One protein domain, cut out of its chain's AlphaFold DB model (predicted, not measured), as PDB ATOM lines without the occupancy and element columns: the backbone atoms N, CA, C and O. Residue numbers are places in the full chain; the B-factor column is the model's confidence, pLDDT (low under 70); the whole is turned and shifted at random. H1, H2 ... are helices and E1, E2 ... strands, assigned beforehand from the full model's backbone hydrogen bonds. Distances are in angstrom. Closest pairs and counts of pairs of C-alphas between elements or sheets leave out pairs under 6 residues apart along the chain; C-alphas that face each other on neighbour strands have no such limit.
ATOM      1  N   LYS A   3      84.918 -47.445  27.831       54.66
ATOM      2  CA  LYS A   3      83.635 -48.090  28.165       54.66
ATOM      3  C   LYS A   3      82.801 -47.299  29.181       54.66
ATOM      4  O   LYS A   3      81.580 -47.304  29.097       54.66
ATOM      5  N   HIS A   4      83.462 -46.577  30.089       54.97
ATOM      6  CA  HIS A   4      82.791 -45.747  31.090       54.97
ATOM      7  C   HIS A   4      82.153 -44.497  30.463       54.97
ATOM      8  O   HIS A   4      81.003 -44.195  30.748       54.97
ATOM      9  N   ILE A   5      82.842 -43.825  29.533       59.66
ATOM     10  CA  ILE A   5      82.355 -42.591  28.885       59.66
ATOM     11  C   ILE A   5      81.061 -42.842  28.097       59.66
ATOM     12  O   ILE A   5      80.119 -42.055  28.172       59.66
ATOM     13  N   SER A   6      80.980 -43.977  27.398       62.91
ATOM     14  CA  SER A   6      79.791 -44.355  26.627       62.91
ATOM     15  C   SER A   6      78.565 -44.628  27.511       62.91
ATOM     16  O   SER A   6      77.449 -44.282  27.128       62.91
ATOM     17  N   GLN A   7      78.759 -45.179  28.715       64.69
ATOM     18  CA  GLN A   7      77.658 -45.443  29.647       64.69
ATOM     19  C   GLN A   7      77.079 -44.162  30.252       64.69
ATOM     20  O   GLN A   7      75.859 -44.034  30.333       64.69
ATOM     21  N   TYR A   8      77.924 -43.194  30.619       68.88
ATOM     22  CA  TYR A   8      77.443 -41.903  31.124       68.88
ATOM     23  C   TYR A   8      76.680 -41.118  30.055       68.88
ATOM     24  O   TYR A   8      75.676 -40.477  30.360       68.88
ATOM     25  N   PHE A   9      77.108 -41.216  28.794       75.00
ATOM     26  CA  PHE A   9      76.420 -40.573  27.678       75.00
ATOM     27  C   PHE A   9      75.022 -41.165  27.441       75.00
ATOM     28  O   PHE A   9      74.047 -40.425  27.315       75.00
ATOM     29  N   LEU A  10      74.902 -42.496  27.470       76.69
ATOM     30  CA  LEU A  10      73.614 -43.190  27.358       76.69
ATOM     31  C   LEU A  10      72.666 -42.862  28.519       76.69
ATOM     32  O   LEU A  10      71.485 -42.615  28.285       76.69
ATOM     33  N   LEU A  11      73.181 -42.805  29.750       75.38
ATOM     34  CA  LEU A  11      72.408 -42.395  30.930       75.38
ATOM     35  C   LEU A  11      71.907 -40.949  30.819       75.38
ATOM     36  O   LEU A  11      70.752 -40.678  31.139       75.38
ATOM     37  N   GLY A  12      72.746 -40.038  30.317       76.38
ATOM     38  CA  GLY A  12      72.363 -38.647  30.079       76.38
ATOM     39  C   GLY A  12      71.201 -38.523  29.092       76.38
ATOM     40  O   GLY A  12      70.221 -37.838  29.380       76.38
ATOM     41  N   ILE A  13      71.266 -39.242  27.967       79.56
ATOM     42  CA  ILE A  13      70.190 -39.253  26.964       79.56
ATOM     43  C   ILE A  13      68.902 -39.836  27.556       79.56
ATOM     44  O   ILE A  13      67.829 -39.270  27.351       79.56
ATOM     45  N   LEU A  14      69.000 -40.928  28.321       78.06
ATOM     46  CA  LEU A  14      67.836 -41.564  28.936       78.06
ATOM     47  C   LEU A  14      67.114 -40.611  29.900       78.06
ATOM     48  O   LEU A  14      65.890 -40.517  29.865       78.06
ATOM     49  N   CYS A  15      67.862 -39.860  30.714       75.12
ATOM     50  CA  CYS A  15      67.301 -38.858  31.621       75.12
ATOM     51  C   CYS A  15      66.628 -37.703  30.873       75.12
ATOM     52  O   CYS A  15      65.551 -37.268  31.273       75.12
ATOM     53  N   ILE A  16      67.221 -37.222  29.777       78.31
ATOM     54  CA  ILE A  16      66.626 -36.155  28.960       78.31
ATOM     55  C   ILE A  16      65.311 -36.640  28.340       78.31
ATOM     56  O   ILE A  16      64.291 -35.966  28.460       78.31
ATOM     57  N   VAL A  17      65.302 -37.837  27.745       77.94
ATOM     58  CA  VAL A  17      64.089 -38.440  27.171       77.94
ATOM     59  C   VAL A  17      63.023 -38.657  28.242       77.94
ATOM     60  O   VAL A  17      61.855 -38.383  27.987       77.94
ATOM     61  N   LEU A  18      63.408 -39.084  29.448       71.44
ATOM     62  CA  LEU A  18      62.476 -39.280  30.556       71.44
ATOM     63  C   LEU A  18      61.851 -37.955  31.013       71.44
ATOM     64  O   LEU A  18      60.642 -37.892  31.203       71.44
ATOM     65  N   VAL A  19      62.637 -36.880  31.124       70.25
ATOM     66  CA  VAL A  19      62.128 -35.541  31.471       70.25
ATOM     67  C   VAL A  19      61.213 -34.986  30.375       70.25
ATOM     68  O   VAL A  19      60.168 -34.421  30.692       70.25
ATOM     69  N   LEU A  20      61.546 -35.183  29.093       64.06
ATOM     70  CA  LEU A  20      60.664 -34.786  27.989       64.06
ATOM     71  C   LEU A  20      59.372 -35.617  27.946       64.06
ATOM     72  O   LEU A  20      58.306 -35.060  27.689       64.06
ATOM     73  N   ALA A  21      59.449 -36.923  28.213       63.97
ATOM     74  CA  ALA A  21      58.292 -37.818  28.247       63.97
ATOM     75  C   ALA A  21      57.391 -37.583  29.468       63.97
ATOM     76  O   ALA A  21      56.182 -37.787  29.372       63.97
ATOM     77  N   LEU A  22      57.946 -37.115  30.592       61.41
ATOM     78  CA  LEU A  22      57.137 -36.674  31.730       61.41
ATOM     79  C   LEU A  22      56.286 -35.441  31.400       61.41
ATOM     80  O   LEU A  22      55.304 -35.201  32.102       61.41
ATOM     81  N   GLY A  23      56.617 -34.714  30.325       55.69
ATOM     82  CA  GLY A  23      55.869 -33.559  29.846       55.69
ATOM     83  C   GLY A  23      55.778 -32.432  30.884       55.69
ATOM     84  O   GLY A  23      56.106 -32.599  32.061       55.69
ATOM     85  N   PRO A  24      55.319 -31.233  30.497       53.22
ATOM     86  CA  PRO A  24      54.844 -30.290  31.497       53.22
ATOM     87  C   PRO A  24      53.701 -30.989  32.227       53.22
ATOM     88  O   PRO A  24      52.747 -31.384  31.565       53.22
ATOM     89  N   THR A  25      53.785 -31.167  33.548       55.16
ATOM     90  CA  THR A  25      52.660 -31.640  34.368       55.16
ATOM     91  C   THR A  25      51.426 -30.817  33.984       55.16
ATOM     92  O   THR A  25      51.318 -29.659  34.406       55.16
ATOM     93  N   PRO A  26      50.498 -31.350  33.164       49.59
ATOM     94  CA  PRO A  26      49.532 -30.513  32.445       49.59
ATOM     95  C   PRO A  26      48.440 -29.985  33.379       49.59
ATOM     96  O   PRO A  26      47.618 -29.149  33.015       49.59
ATOM     97  N   VAL A  27      48.454 -30.474  34.615       52.66
ATOM     98  CA  VAL A  27      47.457 -30.231  35.639       52.66
ATOM     99  C   VAL A  27      47.590 -28.827  36.240       52.66
ATOM    100  O   VAL A  27      46.565 -28.215  36.520       52.66
ATOM    101  N   LEU A  28      48.803 -28.268  36.378       50.75
ATOM    102  CA  LEU A  28      48.980 -26.918  36.942       50.75
ATOM    103  C   LEU A  28      49.106 -25.807  35.893       50.75
ATOM    104  O   LEU A  28      48.663 -24.694  36.158       50.75
ATOM    105  N   SER A  29      49.652 -26.069  34.700       54.59
ATOM    106  CA  SER A  29      49.841 -25.010  33.689       54.59
ATOM    107  C   SER A  29      48.538 -24.460  33.094       54.59
ATOM    108  O   SER A  29      48.548 -23.381  32.514       54.59
ATOM    109  N   GLN A  30      47.412 -25.163  33.251       57.81
ATOM    110  CA  GLN A  30      46.082 -24.681  32.840       57.81
ATOM    111  C   GLN A  30      45.346 -23.930  33.960       57.81
ATOM    112  O   GLN A  30      44.212 -23.493  33.790       57.81
ATOM    113  N   CYS A  31      45.970 -23.813  35.128       68.69
ATOM    114  CA  CYS A  31      45.351 -23.276  36.320       68.69
ATOM    115  C   CYS A  31      45.609 -21.769  36.387       68.69
ATOM    116  O   CYS A  31      46.617 -21.319  36.924       68.69
ATOM    117  N   ILE A  32      44.706 -20.974  35.809       64.38
ATOM    118  CA  ILE A  32      44.892 -19.513  35.705       64.38
ATOM    119  C   ILE A  32      44.826 -18.840  37.089       64.38
ATOM    120  O   ILE A  32      45.340 -17.740  37.265       64.38
ATOM    121  N   TRP A  33      44.240 -19.511  38.088       63.72
ATOM    122  CA  TRP A  33      44.071 -18.980  39.438       63.72
ATOM    123  C   TRP A  33      44.151 -20.101  40.486       63.72
ATOM    124  O   TRP A  33      43.131 -20.731  40.768       63.72
ATOM    125  N   PRO A  34      45.333 -20.385  41.062       63.94
ATOM    126  CA  PRO A  34      45.455 -21.376  42.122       63.94
ATOM    127  C   PRO A  34      44.828 -20.822  43.408       63.94
ATOM    128  O   PRO A  34      45.444 -20.070  44.162       63.94
ATOM    129  N   GLY A  35      43.562 -21.163  43.641       73.75
ATOM    130  CA  GLY A  35      42.882 -20.938  44.917       73.75
ATOM    131  C   GLY A  35      42.955 -22.177  45.807       73.75
ATOM    132  O   GLY A  35      43.221 -23.273  45.329       73.75
ATOM    133  N   MET A  36      42.657 -22.040  47.098       81.06
ATOM    134  CA  MET A  36      42.458 -23.211  47.957       81.06
ATOM    135  C   MET A  36      41.182 -23.952  47.534       81.06
ATOM    136  O   MET A  36      40.117 -23.336  47.411       81.06
ATOM    137  N   CYS A  37      41.271 -25.264  47.311       85.44
ATOM    138  CA  CYS A  37      40.093 -26.102  47.133       85.44
ATOM    139  C   CYS A  37      39.540 -26.513  48.502       85.44
ATOM    140  O   CYS A  37      40.080 -27.393  49.165       85.44
ATOM    141  N   LEU A  38      38.428 -25.891  48.892       85.62
ATOM    142  CA  LEU A  38      37.617 -26.326  50.036       85.62
ATOM    143  C   LEU A  38      36.599 -27.411  49.640       85.62
ATOM    144  O   LEU A  38      36.054 -28.104  50.490       85.62
ATOM    145  N   GLY A  39      36.343 -27.556  48.340       87.88
ATOM    146  CA  GLY A  39      35.470 -28.568  47.766       87.88
ATOM    147  C   GLY A  39      35.198 -28.287  46.285       87.88
ATOM    148  O   GLY A  39      35.302 -27.134  45.854       87.88
ATOM    149  N   PRO A  40      34.829 -29.311  45.496       86.25
ATOM    150  CA  PRO A  40      34.614 -29.168  44.057       86.25
ATOM    151  C   PRO A  40      33.506 -28.160  43.729       86.25
ATOM    152  O   PRO A  40      33.699 -27.308  42.870       86.25
ATOM    153  N   ALA A  41      32.396 -28.172  44.476       89.00
ATOM    154  CA  ALA A  41      31.297 -27.221  44.284       89.00
ATOM    155  C   ALA A  41      31.698 -25.766  44.596       89.00
ATOM    156  O   ALA A  41      31.308 -24.846  43.885       89.00
ATOM    157  N   ILE A  42      32.512 -25.557  45.638       88.62
ATOM    158  CA  ILE A  42      33.007 -24.226  46.029       88.62
ATOM    159  C   ILE A  42      33.974 -23.698  44.968       88.62
ATOM    160  O   ILE A  42      33.915 -22.527  44.595       88.62
ATOM    161  N   CYS A  43      34.852 -24.570  44.474       87.94
ATOM    162  CA  CYS A  43      35.777 -24.236  43.405       87.94
ATOM    163  C   CYS A  43      35.028 -23.832  42.126       87.94
ATOM    164  O   CYS A  43      35.287 -22.760  41.582       87.94
ATOM    165  N   ASP A  44      34.044 -24.627  41.703       88.81
ATOM    166  CA  ASP A  44      33.231 -24.339  40.520       88.81
ATOM    167  C   ASP A  44      32.454 -23.018  40.647       88.81
ATOM    168  O   ASP A  44      32.512 -22.170  39.756       88.81
ATOM    169  N   ALA A  45      31.809 -22.785  41.796       90.25
ATOM    170  CA  ALA A  45      31.091 -21.540  42.070       90.25
ATOM    171  C   ALA A  45      32.016 -20.313  42.038       90.25
ATOM    172  O   ALA A  45      31.663 -19.278  41.467       90.25
ATOM    173  N   ARG A  46      33.224 -20.423  42.605       87.31
ATOM    174  CA  ARG A  46      34.218 -19.340  42.599       87.31
ATOM    175  C   ARG A  46      34.718 -19.035  41.190       87.31
ATOM    176  O   ARG A  46      34.863 -17.869  40.837       87.31
ATOM    177  N   CYS A  47      34.957 -20.060  40.380       87.31
ATOM    178  CA  CYS A  47      35.364 -19.873  38.991       87.31
ATOM    179  C   CYS A  47      34.250 -19.224  38.161       87.31
ATOM    180  O   CYS A  47      34.516 -18.277  37.423       87.31
ATOM    181  N   LYS A  48      32.994 -19.632  38.365       88.94
ATOM    182  CA  LYS A  48      31.828 -18.981  37.745       88.94
ATOM    183  C   LYS A  48      31.678 -17.517  38.159       88.94
ATOM    184  O   LYS A  48      31.391 -16.678  37.311       88.94
ATOM    185  N   PHE A  49      31.940 -17.187  39.427       88.56
ATOM    186  CA  PHE A  49      31.978 -15.796  39.901       88.56
ATOM    187  C   PHE A  49      33.059 -14.963  39.190       88.56
ATOM    188  O   PHE A  49      32.842 -13.796  38.883       88.56
ATOM    189  N   LEU A  50      34.200 -15.577  38.864       85.62
ATOM    190  CA  LEU A  50      35.277 -14.973  38.070       85.62
ATOM    191  C   LEU A  50      35.006 -14.981  36.552       85.62
ATOM    192  O   LEU A  50      35.935 -14.773  35.772       85.62
ATOM    193  N   LEU A  51      33.761 -15.228  36.123       88.00
ATOM    194  CA  LEU A  51      33.348 -15.309  34.715       88.00
ATOM    195  C   LEU A  51      34.094 -16.398  33.921       88.00
ATOM    196  O   LEU A  51      34.305 -16.271  32.714       88.00
ATOM    197  N   ARG A  52      34.493 -17.484  34.594       84.44
ATOM    198  CA  ARG A  52      35.063 -18.678  33.957       84.44
ATOM    199  C   ARG A  52      33.997 -19.762  33.761       84.44
ATOM    200  O   ARG A  52      33.078 -19.852  34.576       84.44
ATOM    201  N   PRO A  53      34.128 -20.605  32.720       85.19
ATOM    202  CA  PRO A  53      33.237 -21.738  32.460       85.19
ATOM    203  C   PRO A  53      32.985 -22.638  33.677       85.19
ATOM    204  O   PRO A  53      31.860 -23.098  33.884       85.19
ATOM    205  N   GLY A  54      34.017 -22.878  34.485       85.62
ATOM    206  CA  GLY A  54      33.909 -23.701  35.682       85.62
ATOM    207  C   GLY A  54      35.252 -23.940  36.358       85.62
ATOM    208  O   GLY A  54      36.279 -23.369  35.972       85.62
ATOM    209  N   GLY A  55      35.232 -24.769  37.397       86.75
ATOM    210  CA  GLY A  55      36.407 -25.054  38.212       86.75
ATOM    211  C   GLY A  55      36.465 -26.487  38.712       86.75
ATOM    212  O   GLY A  55      35.441 -27.091  39.024       86.75
ATOM    213  N   ARG A  56      37.677 -27.034  38.832       86.31
ATOM    214  CA  ARG A  56      37.916 -28.366  39.403       86.31
ATOM    215  C   ARG A  56      39.037 -28.351  40.428       86.31
ATOM    216  O   ARG A  56      39.997 -27.593  40.311       86.31
ATOM    217  N   CYS A  57      38.917 -29.225  41.418       86.12
ATOM    218  CA  CYS A  57      39.937 -29.397  42.438       86.12
ATOM    219  C   CYS A  57      40.996 -30.401  42.001       86.12
ATOM    220  O   CYS A  57      40.685 -31.525  41.613       86.12
ATOM    221  N   LEU A  58      42.250 -29.982  42.096       84.44
ATOM    222  CA  LEU A  58      43.445 -30.759  41.817       84.44
ATOM    223  C   LEU A  58      44.239 -30.836  43.124       84.44
ATOM    224  O   LEU A  58      45.043 -29.962  43.451       84.44
ATOM    225  N   GLY A  59      43.915 -31.845  43.936       81.50
ATOM    226  CA  GLY A  59      44.345 -31.903  45.332       81.50
ATOM    227  C   GLY A  59      43.778 -30.724  46.129       81.50
ATOM    228  O   GLY A  59      42.570 -30.496  46.132       81.50
ATOM    229  N   PHE A  60      44.657 -29.947  46.768       81.69
ATOM    230  CA  PHE A  60      44.290 -28.755  47.545       81.69
ATOM    231  C   PHE A  60      44.169 -27.475  46.706       81.69
ATOM    232  O   PHE A  60      43.885 -26.410  47.255       81.69
ATOM    233  N   VAL A  61      44.371 -27.562  45.389       82.31
ATOM    234  CA  VAL A  61      44.335 -26.411  44.482       82.31
ATOM    235  C   VAL A  61      43.034 -26.419  43.687       82.31
ATOM    236  O   VAL A  61      42.663 -27.418  43.081       82.31
ATOM    237  N   CYS A  62      42.322 -25.300  43.689       84.19
ATOM    238  CA  CYS A  62      41.198 -25.040  42.805       84.19
ATOM    239  C   CYS A  62      41.721 -24.468  41.485       84.19
ATOM    240  O   CYS A  62      42.442 -23.472  41.505       84.19
ATOM    241  N   CYS A  63      41.343 -25.079  40.362       84.25
ATOM    242  CA  CYS A  63      41.698 -24.621  39.024       84.25
ATOM    243  C   CYS A  63      40.469 -24.244  38.215       84.25
ATOM    244  O   CYS A  63      39.632 -25.099  37.928       84.25
ATOM    245  N   CYS A  64      40.422 -22.979  37.802       83.88
ATOM    246  CA  CYS A  64      39.440 -22.468  36.857       83.88
ATOM    247  C   CYS A  64      39.918 -22.668  35.417       83.88
ATOM    248  O   CYS A  64      41.047 -22.288  35.097       83.88
ATOM    249  N   THR A  65      39.047 -23.216  34.573       75.75
ATOM    250  CA  THR A  65      39.225 -23.321  33.114       75.75
ATOM    251  C   THR A  65      38.286 -22.347  32.435       75.75
ATOM    252  O   THR A  65      37.086 -22.425  32.783       75.75
TER     253      THR A  65
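AT A GLANCE: This is residues 3 to 65 of the 65 residues of a protein of Medicago truncatula (UniProt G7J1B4). A small head, the hairpin E1 and E2 with helix H3 packed on it, has a long arm: residues 3 to 26, which hold H1, stick out and make the length. The 63 printed residues hold three named helices, then two strands, H1 H2 H3 E1 E2, mostly helix, with an antiparallel sheet. The whole is extended, with a radius of gyration of the C-alphas of 19.1 A and spans of 62 by 19 by 11 A.

HOW THE PARTS SIT: E1, residues 55 to 58, and E2, 61 to 64, are antiparallel at 151 degrees, with N 56 and O 63 within hydrogen-bond range at 2.9 A. The closest C-alphas of H3, residues 40 to 49, and E1 are those of Asp 44 and Gly 55, 4.0 A. Residues 35 to 36 pair antiparallel with 61 to 62 of E2. H1, residues 3 to 21, is apart from H3, E1 and E2. In H3 every O i to N i+4 pair is within hydrogen-bond range, in H1 14 of 15; H2, residues 26 to 29, is too short for one.

IN THESE COORDINATES: H1 runs 27.3 A from C-alpha 3 at (83.635, -48.090, 28.165), and H3 14.2 A. E2 ends at C-alpha 64, (39.440, -22.468, 36.857).

THE WHOLE: The printed part has no cut, and no link is long. Residues 3 to 8 and 20 to 34 have pLDDT under 70.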